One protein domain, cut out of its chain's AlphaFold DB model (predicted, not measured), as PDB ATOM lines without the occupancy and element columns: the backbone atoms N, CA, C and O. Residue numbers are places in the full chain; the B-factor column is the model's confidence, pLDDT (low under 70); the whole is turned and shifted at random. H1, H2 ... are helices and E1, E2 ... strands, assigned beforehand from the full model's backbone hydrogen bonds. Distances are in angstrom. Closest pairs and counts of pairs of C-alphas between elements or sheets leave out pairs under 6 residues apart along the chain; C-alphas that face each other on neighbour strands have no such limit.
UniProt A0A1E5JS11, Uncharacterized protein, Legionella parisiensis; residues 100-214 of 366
ATOM      1  N   LYS A 100     255.129 275.415 256.560       92.00
ATOM      2  CA  LYS A 100     256.134 276.113 255.754       92.00
ATOM      3  C   LYS A 100     256.925 277.128 256.579       92.00
ATOM      4  O   LYS A 100     258.140 277.219 256.414       92.00
ATOM      5  N   ALA A 101     256.254 277.879 257.451       91.50
ATOM      6  CA  ALA A 101     256.911 278.852 258.317       91.50
ATOM      7  C   ALA A 101     257.870 278.178 259.313       91.50
ATOM      8  O   ALA A 101     259.001 278.636 259.469       91.50
ATOM      9  N   ILE A 102     257.451 277.072 259.938       89.69
ATOM     10  CA  ILE A 102     258.297 276.329 260.880       89.69
ATOM     11  C   ILE A 102     259.459 275.629 260.169       89.69
ATOM     12  O   ILE A 102     260.587 275.674 260.658       89.69
ATOM     13  N   ASP A 103     259.222 275.020 259.006       88.88
ATOM     14  CA  ASP A 103     260.290 274.409 258.212       88.88
ATOM     15  C   ASP A 103     261.331 275.444 257.799       88.88
ATOM     16  O   ASP A 103     262.528 275.172 257.871       88.88
ATOM     17  N   GLN A 104     260.897 276.633 257.377       90.62
ATOM     18  CA  GLN A 104     261.812 277.709 257.028       90.62
ATOM     19  C   GLN A 104     262.653 278.137 258.241       90.62
ATOM     20  O   GLN A 104     263.878 278.125 258.147       90.62
ATOM     21  N   GLU A 105     262.020 278.441 259.383       90.12
ATOM     22  CA  GLU A 105     262.715 278.831 260.621       90.12
ATOM     23  C   GLU A 105     263.742 277.768 261.049       90.12
ATOM     24  O   GLU A 105     264.921 278.072 261.249       90.12
ATOM     25  N   ASN A 106     263.324 276.504 261.146       89.69
ATOM     26  CA  ASN A 106     264.191 275.434 261.631       89.69
ATOM     27  C   ASN A 106     265.351 275.150 260.656       89.69
ATOM     28  O   ASN A 106     266.477 274.912 261.101       89.69
ATOM     29  N   ASN A 107     265.113 275.188 259.338       90.19
ATOM     30  CA  ASN A 107     266.173 275.001 258.339       90.19
ATOM     31  C   ASN A 107     267.177 276.158 258.342       90.19
ATOM     32  O   ASN A 107     268.379 275.915 258.223       90.19
ATOM     33  N   GLU A 108     266.714 277.400 258.507       92.31
ATOM     34  CA  GLU A 108     267.593 278.564 258.643       92.31
ATOM     35  C   GLU A 108     268.491 278.430 259.881       92.31
ATOM     36  O   GLU A 108     269.708 278.585 259.774       92.31
ATOM     37  N   ILE A 109     267.931 278.053 261.035       90.94
ATOM     38  CA  ILE A 109     268.703 277.815 262.267       90.94
ATOM     39  C   ILE A 109     269.734 276.696 262.064       90.94
ATOM     40  O   ILE A 109     270.905 276.866 262.408       90.94
ATOM     41  N   ALA A 110     269.338 275.564 261.471       90.56
ATOM     42  CA  ALA A 110     270.251 274.454 261.196       90.56
ATOM     43  C   ALA A 110     271.397 274.871 260.258       90.56
ATOM     44  O   ALA A 110     272.554 274.524 260.502       90.56
ATOM     45  N   ALA A 111     271.105 275.647 259.209       92.31
ATOM     46  CA  ALA A 111     272.115 276.162 258.288       92.31
ATOM     47  C   ALA A 111     273.117 277.089 258.993       92.31
ATOM     48  O   ALA A 111     274.327 276.949 258.795       92.31
ATOM     49  N   LYS A 112     272.634 277.983 259.861       93.62
ATOM     50  CA  LYS A 112     273.490 278.875 260.651       93.62
ATOM     51  C   LYS A 112     274.374 278.104 261.640       93.62
ATOM     52  O   LYS A 112     275.570 278.370 261.726       93.62
ATOM     53  N   LEU A 113     273.827 277.098 262.328       91.38
ATOM     54  CA  LEU A 113     274.604 276.213 263.207       91.38
ATOM     55  C   LEU A 113     275.669 275.419 262.437       91.38
ATOM     56  O   LEU A 113     276.797 275.291 262.908       91.38
ATOM     57  N   ASN A 114     275.345 274.931 261.235       91.81
ATOM     58  CA  ASN A 114     276.303 274.261 260.349       91.81
ATOM     59  C   ASN A 114     277.437 275.186 259.899       91.81
ATOM     60  O   ASN A 114     278.573 274.739 259.745       91.81
ATOM     61  N   GLN A 115     277.144 276.466 259.675       91.19
ATOM     62  CA  GLN A 115     278.167 277.459 259.370       91.19
ATOM     63  C   GLN A 115     279.073 277.709 260.581       91.19
ATOM     64  O   GLN A 115     280.291 277.762 260.421       91.19
ATOM     65  N   LEU A 116     278.480 277.834 261.769       88.19
ATOM     66  CA  LEU A 116     279.179 278.134 263.015       88.19
ATOM     67  C   LEU A 116     280.100 276.988 263.460       88.19
ATOM     68  O   LEU A 116     281.247 277.226 263.814       88.19
ATOM     69  N   MET A 117     279.623 275.744 263.374       86.69
ATOM     70  CA  MET A 117     280.327 274.543 263.854       86.69
ATOM     71  C   MET A 117     281.006 273.744 262.731       86.69
ATOM     72  O   MET A 117     281.186 272.523 262.815       86.69
ATOM     73  N   LYS A 118     281.347 274.420 261.630       88.31
ATOM     74  CA  LYS A 118     281.950 273.786 260.451       88.31
ATOM     75  C   LYS A 118     283.309 273.153 260.769       88.31
ATOM     76  O   LYS A 118     283.653 272.124 260.183       88.31
ATOM     77  N   GLU A 119     284.081 273.766 261.664       84.25
ATOM     78  CA  GLU A 119     285.436 273.331 262.032       84.25
ATOM     79  C   GLU A 119     285.422 272.069 262.908       84.25
ATOM     80  O   GLU A 119     286.320 271.232 262.806       84.25
ATOM     81  N   GLU A 120     284.367 271.887 263.701       82.81
ATOM     82  CA  GLU A 120     284.096 270.705 264.521       82.81
ATOM     83  C   GLU A 120     283.472 269.557 263.721       82.81
ATOM     84  O   GLU A 120     283.285 268.466 264.260       82.81
ATOM     85  N   HIS A 121     283.147 269.771 262.442       84.69
ATOM     86  CA  HIS A 121     282.455 268.793 261.600       84.69
ATOM     87  C   HIS A 121     281.127 268.306 262.220       84.69
ATOM     88  O   HIS A 121     280.749 267.138 262.086       84.69
ATOM     89  N   VAL A 122     280.413 269.196 262.916       86.25
ATOM     90  CA  VAL A 122     279.064 268.919 263.427       86.25
ATOM     91  C   VAL A 122     278.054 269.248 262.334       86.25
ATOM     92  O   VAL A 122     278.047 270.355 261.806       86.25
ATOM     93  N   GLN A 123     277.189 268.284 262.010       87.50
ATOM     94  CA  GLN A 123     276.130 268.463 261.021       87.50
ATOM     95  C   GLN A 123     274.755 268.470 261.691       87.50
ATOM     96  O   GLN A 123     274.246 267.442 262.144       87.50
ATOM     97  N   TRP A 124     274.148 269.646 261.720       90.12
ATOM     98  CA  TRP A 124     272.783 269.906 262.139       90.12
ATOM     99  C   TRP A 124     271.806 269.714 260.981       90.12
ATOM    100  O   TRP A 124     272.062 270.092 259.837       90.12
ATOM    101  N   THR A 125     270.666 269.121 261.304       89.94
ATOM    102  CA  THR A 125     269.522 268.883 260.426       89.94
ATOM    103  C   THR A 125     268.264 269.404 261.118       89.94
ATOM    104  O   THR A 125     268.222 269.521 262.343       89.94
ATOM    105  N   ALA A 126     267.231 269.721 260.347       89.75
ATOM    106  CA  ALA A 126     265.949 270.174 260.866       89.75
ATOM    107  C   ALA A 126     264.824 269.190 260.523       89.75
ATOM    108  O   ALA A 126     264.849 268.508 259.501       89.75
ATOM    109  N   SER A 127     263.824 269.139 261.395       86.12
ATOM    110  CA  SER A 127     262.495 268.599 261.129       86.12
ATOM    111  C   SER A 127     261.445 269.574 261.655       86.12
ATOM    112  O   SER A 127     261.781 270.557 262.317       86.12
ATOM    113  N   ILE A 128     260.167 269.282 261.417       83.06
ATOM    114  CA  ILE A 128     259.047 270.121 261.865       83.06
ATOM    115  C   ILE A 128     259.069 270.418 263.378       83.06
ATOM    116  O   ILE A 128     258.801 271.538 263.804       83.06
ATOM    117  N   ASP A 129     259.468 269.448 264.204       83.06
ATOM    118  CA  ASP A 129     259.460 269.600 265.664       83.06
ATOM    119  C   ASP A 129     260.801 270.061 266.260       83.06
ATOM    120  O   ASP A 129     260.847 270.444 267.431       83.06
ATOM    121  N   ARG A 130     261.923 269.977 265.534       85.06
ATOM    122  CA  ARG A 130     263.244 270.196 266.152       85.06
ATOM    123  C   ARG A 130     264.371 270.476 265.167       85.06
ATOM    124  O   ARG A 130     264.358 270.009 264.033       85.06
ATOM    125  N   VAL A 131     265.416 271.122 265.677       85.38
ATOM    126  CA  VAL A 131     266.750 271.189 265.062       85.38
ATOM    127  C   VAL A 131     267.671 270.248 265.832       85.38
ATOM    128  O   VAL A 131     267.733 270.315 267.056       85.38
ATOM    129  N   PHE A 132     268.344 269.322 265.154       86.81
ATOM    130  CA  PHE A 132     269.071 268.233 265.807       86.81
ATOM    131  C   PHE A 132     270.337 267.824 265.059       86.81
ATOM    132  O   PHE A 132     270.464 268.041 263.857       86.81
ATOM    133  N   CYS A 133     271.267 267.184 265.760       85.12
ATOM    134  CA  CYS A 133     272.456 266.589 265.165       85.12
ATOM    135  C   CYS A 133     272.782 265.239 265.804       85.12
ATOM    136  O   CYS A 133     272.391 264.929 266.932       85.12
ATOM    137  N   THR A 134     273.568 264.446 265.086       81.31
ATOM    138  CA  THR A 134     274.282 263.295 265.637       81.31
ATOM    139  C   THR A 134     275.754 263.471 265.314       81.31
ATOM    140  O   THR A 134     276.114 263.625 264.149       81.31
ATOM    141  N   HIS A 135     276.599 263.476 266.337       84.56
ATOM    142  CA  HIS A 135     278.022 263.758 266.201       84.56
ATOM    143  C   HIS A 135     278.854 262.779 267.034       84.56
ATOM    144  O   HIS A 135     278.412 262.305 268.078       84.56
ATOM    145  N   ILE A 136     280.065 262.471 266.573       81.88
ATOM    146  CA  ILE A 136     281.035 261.692 267.346       81.88
ATOM    147  C   ILE A 136     281.998 262.670 268.008       81.88
ATOM    148  O   ILE A 136     282.942 263.147 267.386       81.88
ATOM    149  N   GLN A 137     281.750 262.950 269.283       82.12
ATOM    150  CA  GLN A 137     282.576 263.834 270.083       82.12
ATOM    151  C   GLN A 137     283.832 263.094 270.538       82.12
ATOM    152  O   GLN A 137     283.758 262.069 271.223       82.12
ATOM    153  N   LYS A 138     284.995 263.648 270.192       81.56
ATOM    154  CA  LYS A 138     286.264 263.229 270.784       81.56
ATOM    155  C   LYS A 138     286.446 263.917 272.133       81.56
ATOM    156  O   LYS A 138     286.287 265.134 272.225       81.56
ATOM    157  N   ILE A 139     286.792 263.139 273.148       78.19
ATOM    158  CA  ILE A 139     287.103 263.586 274.499       78.19
ATOM    159  C   ILE A 139     288.427 262.988 274.959       78.19
ATOM    160  O   ILE A 139     288.888 261.982 274.421       78.19
ATOM    161  N   ASP A 140     289.045 263.650 275.927       77.31
ATOM    162  CA  ASP A 140     290.288 263.200 276.535       77.31
ATOM    163  C   ASP A 140     290.111 261.847 277.253       77.31
ATOM    164  O   ASP A 140     289.061 261.577 277.848       77.31
ATOM    165  N   ASP A 141     291.129 260.988 277.183       71.62
ATOM    166  CA  ASP A 141     291.074 259.632 277.739       71.62
ATOM    167  C   ASP A 141     290.943 259.641 279.269       71.62
ATOM    168  O   ASP A 141     290.238 258.792 279.826       71.62
ATOM    169  N   ASP A 142     291.559 260.607 279.956       72.12
ATOM    170  CA  ASP A 142     291.453 260.742 281.409       72.12
ATOM    171  C   ASP A 142     290.073 261.281 281.799       72.12
ATOM    172  O   ASP A 142     289.460 260.788 282.756       72.12
ATOM    173  N   ALA A 143     289.517 262.209 281.013       65.12
ATOM    174  CA  ALA A 143     288.132 262.658 281.172       65.12
ATOM    175  C   ALA A 143     287.136 261.499 280.977       65.12
ATOM    176  O   ALA A 143     286.265 261.280 281.826       65.12
ATOM    177  N   TYR A 144     287.312 260.687 279.926       65.00
ATOM    178  CA  TYR A 144     286.491 259.498 279.677       65.00
ATOM    179  C   TYR A 144     286.599 258.488 280.831       65.00
ATOM    180  O   TYR A 144     285.594 257.943 281.281       65.00
ATOM    181  N   ARG A 145     287.801 258.233 281.360       65.94
ATOM    182  CA  ARG A 145     287.994 257.308 282.494       65.94
ATOM    183  C   ARG A 145     287.379 257.823 283.797       65.94
ATOM    184  O   ARG A 145     286.974 257.019 284.634       65.94
ATOM    185  N   THR A 146     287.307 259.142 283.972       66.56
ATOM    186  CA  THR A 146     286.864 259.771 285.225       66.56
ATOM    187  C   THR A 146     285.349 259.935 285.310       66.56
ATOM    188  O   THR A 146     284.783 259.667 286.374       66.56
ATOM    189  N   ILE A 147     284.711 260.381 284.222       65.12
ATOM    190  CA  ILE A 147     283.270 260.699 284.166       65.12
ATOM    191  C   ILE A 147     282.526 259.999 283.014       65.12
ATOM    192  O   ILE A 147     281.331 260.202 282.828       65.12
ATOM    193  N   GLY A 148     283.190 259.117 282.264       69.31
ATOM    194  CA  GLY A 148     282.535 258.265 281.274       69.31
ATOM    195  C   GLY A 148     281.985 259.037 280.077       69.31
ATOM    196  O   GLY A 148     282.611 259.955 279.553       69.31
ATOM    197  N   ARG A 149     280.798 258.632 279.619       67.94
ATOM    198  CA  ARG A 149     280.139 259.211 278.435       67.94
ATOM    199  C   ARG A 149     279.656 260.642 278.670       67.94
ATOM    200  O   ARG A 149     279.524 261.388 277.704       67.94
ATOM    201  N   ASP A 150     279.470 261.040 279.926       74.00
ATOM    202  CA  ASP A 150     279.012 262.381 280.301       74.00
ATOM    203  C   ASP A 150     280.061 263.455 279.963       74.00
ATOM    204  O   ASP A 150     279.706 264.592 279.664       74.00
ATOM    205  N   ALA A 151     281.350 263.090 279.880       74.62
ATOM    206  CA  ALA A 151     282.379 263.983 279.333       74.62
ATOM    207  C   ALA A 151     282.099 264.374 277.872       74.62
ATOM    208  O   ALA A 151     282.481 265.463 277.452       74.62
ATOM    209  N   GLY A 152     281.441 263.506 277.094       77.25
ATOM    210  CA  GLY A 152     281.051 263.807 275.717       77.25
ATOM    211  C   GLY A 152     279.947 264.855 275.643       77.25
ATOM    212  O   GLY A 152     279.988 265.718 274.770       77.25
ATOM    213  N   GLU A 153     278.995 264.816 276.578       80.69
ATOM    214  CA  GLU A 153     277.970 265.852 276.699       80.69
ATOM    215  C   GLU A 153     278.589 267.193 277.098       80.69
ATOM    216  O   GLU A 153     278.345 268.197 276.428       80.69
ATOM    217  N   ASP A 154     279.415 267.202 278.147       80.94
ATOM    218  CA  ASP A 154     280.071 268.416 278.636       80.94
ATOM    219  C   ASP A 154     280.932 269.056 277.533       80.94
ATOM    220  O   ASP A 154     280.752 270.232 277.222       80.94
ATOM    221  N   ALA A 155     281.779 268.268 276.860       83.38
ATOM    222  CA  ALA A 155     282.612 268.759 275.762       83.38
ATOM    223  C   ALA A 155     281.779 269.342 274.608       83.38
ATOM    224  O   ALA A 155     282.155 270.351 274.012       83.38
ATOM    225  N   PHE A 156     280.630 268.736 274.300       85.19
ATOM    226  CA  PHE A 156     279.734 269.252 273.272       85.19
ATOM    227  C   PHE A 156     279.057 270.567 273.695       85.19
ATOM    228  O   PHE A 156     278.977 271.502 272.896       85.19
ATOM    229  N   ARG A 157     278.613 270.685 274.956       85.38
ATOM    230  CA  ARG A 157     278.064 271.941 275.503       85.38
ATOM    231  C   ARG A 157     279.111 273.051 275.524       85.38
ATOM    232  O   ARG A 157     278.790 274.188 275.195       85.38
ATOM    233  N   ASP A 158     280.349 272.726 275.871       84.81
ATOM    234  CA  ASP A 158     281.448 273.689 275.895       84.81
ATOM    235  C   ASP A 158     281.791 274.185 274.484       84.81
ATOM    236  O   ASP A 158     282.063 275.372 274.305       84.81
ATOM    237  N   ASN A 159     281.675 273.328 273.462       84.94
ATOM    238  CA  ASN A 159     281.794 273.754 272.065       84.94
ATOM    239  C   ASN A 159     280.700 274.762 271.680       84.94
ATOM    240  O   ASN A 159     281.003 275.774 271.060       84.94
ATOM    241  N   LEU A 160     279.443 274.536 272.072       84.62
ATOM    242  CA  LEU A 160     278.362 275.497 271.818       84.62
ATOM    243  C   LEU A 160     278.603 276.832 272.539       84.62
ATOM    244  O   LEU A 160     278.518 277.895 271.921       84.62
ATOM    245  N   LYS A 161     278.989 276.780 273.818       86.31
ATOM    246  CA  LYS A 161     279.303 277.972 274.617       86.31
ATOM    247  C   LYS A 161     280.483 278.760 274.063       86.31
ATOM    248  O   LYS A 161     280.454 279.985 274.123       86.31
ATOM    249  N   PHE A 162     281.495 278.084 273.513       81.62
ATOM    250  CA  PHE A 162     282.622 278.739 272.845       81.62
ATOM    251  C   PHE A 162     282.140 279.673 271.729       81.62
ATOM    252  O   PHE A 162     282.632 280.789 271.597       81.62
ATOM    253  N   TYR A 163     281.117 279.252 270.985       80.88
ATOM    254  CA  TYR A 163     280.482 280.066 269.957       80.88
ATOM    255  C   TYR A 163     279.397 281.017 270.492       80.88
ATOM    256  O   TYR A 163     278.627 281.568 269.715       80.88
ATOM    257  N   GLY A 164     279.301 281.225 271.807       78.12
ATOM    258  CA  GLY A 164     278.301 282.108 272.412       78.12
ATOM    259  C   GLY A 164     276.880 281.537 272.437       78.12
ATOM    260  O   GLY A 164     275.946 282.270 272.756       78.12
ATOM    261  N   VAL A 165     276.708 280.246 272.135       81.88
ATOM    262  CA  VAL A 165     275.424 279.548 272.255       81.88
ATOM    263  C   VAL A 165     275.299 278.984 273.670       81.88
ATOM    264  O   VAL A 165     275.928 277.987 274.025       81.88
ATOM    265  N   THR A 166     274.494 279.641 274.499       80.50
ATOM    266  CA  THR A 166     274.240 279.276 275.901       80.50
ATOM    267  C   THR A 166     272.938 278.507 276.083       80.50
ATOM    268  O   THR A 166     272.782 277.811 277.093       80.50
ATOM    269  N   VAL A 167     272.025 278.570 275.102       76.81
ATOM    270  CA  VAL A 167     270.836 277.711 275.085       76.81
ATOM    271  C   VAL A 167     271.291 276.258 275.104       76.81
ATOM    272  O   VAL A 167     272.086 275.812 274.278       76.81
ATOM    273  N   SER A 168     270.783 275.513 276.078       78.25
ATOM    274  CA  SER A 168     271.188 274.134 276.310       78.25
ATOM    275  C   SER A 168     270.327 273.177 275.487       78.25
ATOM    276  O   SER A 168     269.133 273.061 275.765       78.25
ATOM    277  N   PRO A 169     270.895 272.440 274.512       79.88
ATOM    278  CA  PRO A 169     270.137 271.403 273.834       79.88
ATOM    279  C   PRO A 169     269.861 270.243 274.791       79.88
ATOM    280  O   PRO A 169     270.605 269.999 275.755       79.88
ATOM    281  N   LYS A 170     268.820 269.474 274.474       77.94
ATOM    282  CA  LYS A 170     268.657 268.134 275.028       77.94
ATOM    283  C   LYS A 170     269.714 267.240 274.399       77.94
ATOM    284  O   LYS A 170     269.734 267.105 273.176       77.94
ATOM    285  N   ILE A 171     270.560 266.644 275.233       75.88
ATOM    286  CA  ILE A 171     271.650 265.772 274.805       75.88
ATOM    287  C   ILE A 171     271.405 264.363 275.341       75.88
ATOM    288  O   ILE A 171     270.998 264.182 276.487       75.88
ATOM    289  N   SER A 172     271.647 263.362 274.503       72.94
ATOM    290  CA  SER A 172     271.813 261.974 274.919       72.94
ATOM    291  C   SER A 172     273.136 261.436 274.396       72.94
ATOM    292  O   SER A 172     273.519 261.706 273.255       72.94
ATOM    293  N   THR A 173     273.833 260.665 275.230       71.56
ATOM    294  CA  THR A 173     275.141 260.102 274.892       71.56
ATOM    295  C   THR A 173     275.097 258.578 274.796       71.56
ATOM    296  O   THR A 173     274.465 257.878 275.589       71.56
ATOM    297  N   ALA A 174     275.796 258.040 273.804       69.00
ATOM    298  CA  ALA A 174     276.010 256.608 273.620       69.00
ATOM    299  C   ALA A 174     277.478 256.345 273.259       69.00
ATOM    300  O   ALA A 174     278.247 257.272 273.004       69.00
ATOM    301  N   LEU A 175     277.903 255.079 273.248       62.09
ATOM    302  CA  LEU A 175     279.232 254.756 272.719       62.09
ATOM    303  C   LEU A 175     279.283 255.126 271.237       62.09
ATOM    304  O   LEU A 175     278.362 254.807 270.490       62.09
ATOM    305  N   GLY A 176     280.362 255.806 270.839       50.25
ATOM    306  CA  GLY A 176     280.566 256.313 269.481       50.25
ATOM    307  C   GLY A 176     280.512 255.241 268.397       50.25
ATOM    308  O   GLY A 176     280.116 255.524 267.271       50.25
ATOM    309  N   ILE A 177     280.932 254.017 268.735       53.25
ATOM    310  CA  ILE A 177     281.124 252.908 267.801       53.25
ATOM    311  C   ILE A 177     280.802 251.594 268.533       53.25
ATOM    312  O   ILE A 177     281.386 251.310 269.582       53.25
ATOM    313  N   GLU A 178     279.903 250.771 267.985       44.66
ATOM    314  CA  GLU A 178     279.785 249.355 268.362       44.66
ATOM    315  C   GLU A 178     281.029 248.612 267.850       44.66
ATOM    316  O   GLU A 178     281.046 248.047 266.761       44.66
ATOM    317  N   GLY A 179     282.123 248.671 268.605       36.50
ATOM    318  CA  GLY A 179     283.396 248.085 268.198       36.50
ATOM    319  C   GLY A 179     284.216 247.674 269.406       36.50
ATOM    320  O   GLY A 179     284.709 248.514 270.151       36.50
ATOM    321  N   ARG A 180     284.320 246.359 269.608       42.22
ATOM    322  CA  ARG A 180     285.116 245.696 270.645       42.22
ATOM    323  C   ARG A 180     286.572 246.192 270.666       42.22
ATOM    324  O   ARG A 180     287.140 246.463 269.614       42.22
ATOM    325  N   ALA A 181     287.164 246.118 271.861       41.75
ATOM    326  CA  ALA A 181     288.578 246.300 272.201       41.75
ATOM    327  C   ALA A 181     289.055 247.757 272.270       41.75
ATOM    328  O   ALA A 181     289.280 248.374 271.240       41.75
ATOM    329  N   ASP A 182     289.214 248.264 273.498       46.28
ATOM    330  CA  ASP A 182     290.354 248.983 274.114       46.28
ATOM    331  C   ASP A 182     291.127 250.073 273.327       46.28
ATOM    332  O   ASP A 182     292.058 250.669 273.859       46.28
ATOM    333  N   LYS A 183     290.758 250.380 272.082       49.47
ATOM    334  CA  LYS A 183     291.457 251.268 271.137       49.47
ATOM    335  C   LYS A 183     290.632 252.492 270.722       49.47
ATOM    336  O   LYS A 183     291.101 253.297 269.923       49.47
ATOM    337  N   HIS A 184     289.427 252.648 271.273       53.12
ATOM    338  CA  HIS A 184     288.522 253.776 271.009       53.12
ATOM    339  C   HIS A 184     288.002 254.423 272.301       53.12
ATOM    340  O   HIS A 184     286.863 254.892 272.355       53.12
ATOM    341  N   LEU A 185     288.826 254.431 273.356       59.59
ATOM    342  CA  LEU A 185     288.590 255.315 274.497       59.59
ATOM    343  C   LEU A 185     288.514 256.764 273.981       59.59
ATOM    344  O   LEU A 185     289.164 257.122 272.998       59.59
ATOM    345  N   GLY A 186     287.606 257.545 274.563       61.03
ATOM    346  CA  GLY A 186     287.468 258.956 274.221       61.03
ATOM    347  C   GLY A 186     286.599 259.295 273.002       61.03
ATOM    348  O   GLY A 186     286.586 260.451 272.599       61.03
ATOM    349  N   LEU A 187     285.843 258.362 272.406       73.88
ATOM    350  CA  LEU A 187     284.853 258.678 271.355       73.88
ATOM    351  C   LEU A 187     283.416 258.439 271.839       73.88
ATOM    352  O   LEU A 187     282.998 257.302 272.073       73.88
ATOM    353  N   VAL A 188     282.636 259.512 271.950       73.25
ATOM    354  CA  VAL A 188     281.255 259.486 272.450       73.25
ATOM    355  C   VAL A 188     280.295 259.910 271.344       73.25
ATOM    356  O   VAL A 188     280.459 260.969 270.746       73.25
ATOM    357  N   LYS A 189     279.266 259.100 271.073       77.56
ATOM    358  CA  LYS A 189     278.150 259.516 270.219       77.56
ATOM    359  C   LYS A 189     277.301 260.504 271.006       77.56
ATOM    360  O   LYS A 189     276.787 260.148 272.063       77.56
ATOM    361  N   VAL A 190     277.139 261.703 270.475       77.81
ATOM    362  CA  VAL A 190     276.296 262.763 271.020       77.81
ATOM    363  C   VAL A 190     275.124 262.971 270.072       77.81
ATOM    364  O   VAL A 190     275.304 263.250 268.887       77.81
ATOM    365  N   GLU A 191     273.916 262.832 270.599       77.06
ATOM    366  CA  GLU A 191     272.683 263.218 269.925       77.06
ATOM    367  C   GLU A 191     272.147 264.456 270.633       77.06
ATOM    368  O   GLU A 191     271.788 264.384 271.806       77.06
ATOM    369  N   ALA A 192     272.137 265.593 269.941       83.06
ATOM    370  CA  ALA A 192     271.702 266.867 270.501       83.06
ATOM    371  C   ALA A 192     270.488 267.395 269.738       83.06
ATOM    372  O   ALA A 192     270.398 267.240 268.519       83.06
ATOM    373  N   SER A 193     269.549 268.022 270.444       82.88
ATOM    374  CA  SER A 193     268.385 268.649 269.819       82.88
ATOM    375  C   SER A 193     267.891 269.878 270.569       82.88
ATOM    376  O   SER A 193     267.870 269.905 271.800       82.88
ATOM    377  N   PHE A 194     267.453 270.867 269.798       83.00
ATOM    378  CA  PHE A 194     266.679 272.014 270.242       83.00
ATOM    379  C   PHE A 194     265.235 271.826 269.781       83.00
ATOM    380  O   PHE A 194     264.974 271.592 268.597       83.00
ATOM    381  N   SER A 195     264.310 271.883 270.731       76.69
ATOM    382  CA  SER A 195     262.872 271.761 270.486       76.69
ATOM    383  C   SER A 195     262.220 273.137 270.355       76.69
ATOM    384  O   SER A 195     262.839 274.151 270.667       76.69
ATOM    385  N   TRP A 196     260.979 273.152 269.870       69.31
ATOM    386  CA  TRP A 196     260.117 274.334 269.736       69.31
ATOM    387  C   TRP A 196     260.123 275.250 270.973       69.31
ATOM    388  O   TRP A 196     260.341 274.804 272.100       69.31
ATOM    389  N   GLY A 197     259.829 276.533 270.748       71.44
ATOM    390  CA  GLY A 197     259.562 277.491 271.816       71.44
ATOM    391  C   GLY A 197     260.519 278.670 271.893       71.44
ATOM    392  O   GLY A 197     261.226 278.995 270.936       71.44
ATOM    393  N   GLU A 198     260.543 279.294 273.067       75.38
ATOM    394  CA  GLU A 198     261.427 280.419 273.400       75.38
ATOM    395  C   GLU A 198     262.905 280.045 273.241       75.38
ATOM    396  O   GLU A 198     263.702 280.836 272.745       75.38
ATOM    397  N   ALA A 199     263.263 278.797 273.560       72.75
ATOM    398  CA  ALA A 199     264.626 278.294 273.417       72.75
ATOM    399  C   ALA A 199     265.135 278.341 271.963       72.75
ATOM    400  O   ALA A 199     266.303 278.654 271.743       72.75
ATOM    401  N   LEU A 200     264.287 278.066 270.963       79.62
ATOM    402  CA  LEU A 200     264.686 278.155 269.550       79.62
ATOM    403  C   LEU A 200     264.807 279.605 269.069       79.62
ATOM    404  O   LEU A 200     265.695 279.902 268.271       79.62
ATOM    405  N   GLN A 201     263.966 280.514 269.570       81.00
ATOM    406  CA  GLN A 201     264.079 281.945 269.259       81.00
ATOM    407  C   GLN A 201     265.360 282.545 269.847       81.00
ATOM    408  O   GLN A 201     266.091 283.267 269.159       81.00
ATOM    409  N   GLU A 202     265.659 282.204 271.099       83.69
ATOM    410  CA  GLU A 202     266.893 282.614 271.762       83.69
ATOM    411  C   GLU A 202     268.113 282.005 271.059       83.69
ATOM    412  O   GLU A 202     269.073 282.716 270.769       83.69
ATOM    413  N   LEU A 203     268.049 280.725 270.669       86.06
ATOM    414  CA  LEU A 203     269.104 280.079 269.888       86.06
ATOM    415  C   LEU A 203     269.366 280.818 268.576       86.06
ATOM    416  O   LEU A 203     270.516 281.117 268.267       86.06
ATOM    417  N   ASN A 204     268.319 281.133 267.811       86.69
ATOM    418  CA  ASN A 204     268.460 281.841 266.539       86.69
ATOM    419  C   ASN A 204     269.145 283.204 266.743       86.69
ATOM    420  O   ASN A 204     270.086 283.544 266.028       86.69
ATOM    421  N   THR A 205     268.743 283.929 267.790       85.81
ATOM    422  CA  THR A 205     269.336 285.218 268.172       85.81
ATOM    423  C   THR A 205     270.814 285.084 268.549       85.81
ATOM    424  O   THR A 205     271.638 285.905 268.141       85.81
ATOM    425  N   GLN A 206     271.174 284.067 269.333       85.50
ATOM    426  CA  GLN A 206     272.555 283.834 269.760       85.50
ATOM    427  C   GLN A 206     273.448 283.408 268.597       85.50
ATOM    428  O   GLN A 206     274.555 283.923 268.456       85.50
ATOM    429  N   VAL A 207     272.952 282.528 267.728       86.38
ATOM    430  CA  VAL A 207     273.682 282.076 266.542       86.38
ATOM    431  C   VAL A 207     273.898 283.233 265.560       86.38
ATOM    432  O   VAL A 207     274.997 283.373 265.028       86.38
ATOM    433  N   ASP A 208     272.912 284.115 265.367       84.56
ATOM    434  CA  ASP A 208     273.085 285.319 264.544       84.56
ATOM    435  C   ASP A 208     274.167 286.247 265.106       84.56
ATOM    436  O   ASP A 208     275.056 286.688 264.373       84.56
ATOM    437  N   LYS A 209     274.150 286.499 266.421       84.88
ATOM    438  CA  LYS A 209     275.200 287.283 267.090       84.88
ATOM    439  C   LYS A 209     276.577 286.639 266.917       84.88
ATOM    440  O   LYS A 209     277.540 287.341 266.607       84.88
ATOM    441  N   ALA A 210     276.665 285.320 267.076       84.62
ATOM    442  CA  ALA A 210     277.903 284.566 266.932       84.62
ATOM    443  C   ALA A 210     278.479 284.685 265.513       84.62
ATOM    444  O   ALA A 210     279.653 285.023 265.347       84.62
ATOM    445  N   LEU A 211     277.642 284.508 264.489       84.06
ATOM    446  CA  LEU A 211     278.048 284.634 263.090       84.06
ATOM    447  C   LEU A 211     278.501 286.057 262.738       84.06
ATOM    448  O   LEU A 211     279.511 286.218 262.057       84.06
ATOM    449  N   VAL A 212     277.812 287.089 263.239       83.50
ATOM    450  CA  VAL A 212     278.212 288.496 263.038       83.50
ATOM    451  C   VAL A 212     279.542 288.807 263.726       83.50
ATOM    452  O   VAL A 212     280.361 289.541 263.176       83.50
ATOM    453  N   SER A 213     279.780 288.240 264.910       76.88
ATOM    454  CA  SER A 213     281.023 288.455 265.659       76.88
ATOM    455  C   SER A 213     282.254 287.789 265.031       76.88
ATOM    456  O   SER A 213     283.377 288.117 265.408       76.88
ATOM    457  N   GLY A 214     282.065 286.875 264.069       69.44
ATOM    458  CA  GLY A 214     283.161 286.203 263.369       69.44
ATOM    459  C   GLY A 214     283.991 285.269 264.256       69.44
ATOM    460  O   GLY A 214     285.146 284.993 263.927       69.44
TER     461      GLY A 214
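What this domain is: This is residues 100 to 214 of the 366 residues of an uncharacterized protein of Legionella parisiensis (UniProt A0A1E5JS11). A twisted sheet of four strands is covered on one face by two helices, H1 along the edge strand E1 and H3 slantwise over E4, while its other face has no named helix. H4 packs on H1, the short helix H2 sits at the far end beyond E2, and residues 178 to 183, in the loop between E3 and E4, stick out. The printed part has 115 residues with four named helices and four named strands, in the order H1 E1 E2 H2 H3 E3 E4 H4; the sheet's order is E1 E2 E4 E3, antiparallel throughout, and the class is mixed, helices and strands. It is compact, with a radius of gyration of the C-alphas of 14.8 A, yet elongated, spanning 47 by 28 by 22 A.

How they stand to each other: In the sheet, E2 (residues 130 to 138) and E4 (residues 187 to 195) are antiparallel inner strands, with N 133 and O 192 within hydrogen-bond range at 2.9 A. E1 (residues 124 to 127) is an edge strand and forms a hairpin with E2; N 125 and O 132 are 2.8 A apart. E3 (residues 170 to 175) is the other edge strand and forms a hairpin with E4; N 172 and O 191 are 2.9 A apart. H1 (residues 100 to 116) and H3 (residues 150 to 162) are on the same face of the sheet, which gives two layers, helices on one face of a sheet. H1 has a height over the sheet of 7.8 A and runs along E1, at 4 degrees on the local plane; the closest C-alphas, of Ala 110 and Trp 124, are 5.3 A apart. H3, at a height of 8.0 A, runs slantwise to E4, at 56 degrees on the local plane; the closest C-alphas, of Gly 152 and Val 188, are 5.4 A apart. H1 and H3 are apart. With residues 109 to 116 alone, H1 touches H4 (residues 198 to 213) at a steep tilt of 41 degrees, the same way; the closest C-alphas, of Ile 109 and Asn 204, are 5.9 A apart. H2 (residues 141 to 147) and H3 only just touch, with 3 pairs of C-alphas within 8 A, and touch only at the corner by their link; the closest C-alphas are those of Tyr 144 and Ala 151, 6.1 A. E2, H2, H3 and E3 form a split strand-helix-strand unit, two strands running the same way with E4 between them, and its crossover is right-handed. Every O i to N i+4 pair is within hydrogen-bond range in H1, H2, H3 and H4.

Where its parts are: H1 begins at C-alpha 100, (256.134, 276.113, 255.754), and is 24.2 A long. E2 is 24.5 A and E4 25.6 A long; E1 is 10.4 A and E3 17.2 A. H2 is 10.2 A, H3 18.3 A and H4 22.6 A, ending at C-alpha 213, (281.023, 288.455, 265.659).

The domain as a whole: The two C-alphas farthest apart, of Ala 101 and Asp 182, are 47.5 A apart. The printed part has no cut, and the link from E3 to E4, with 11 residues, is long. The mean pLDDT of the printed part is 78.3; residues 143 to 149, 174 to 186, 196 and 214 are under 70.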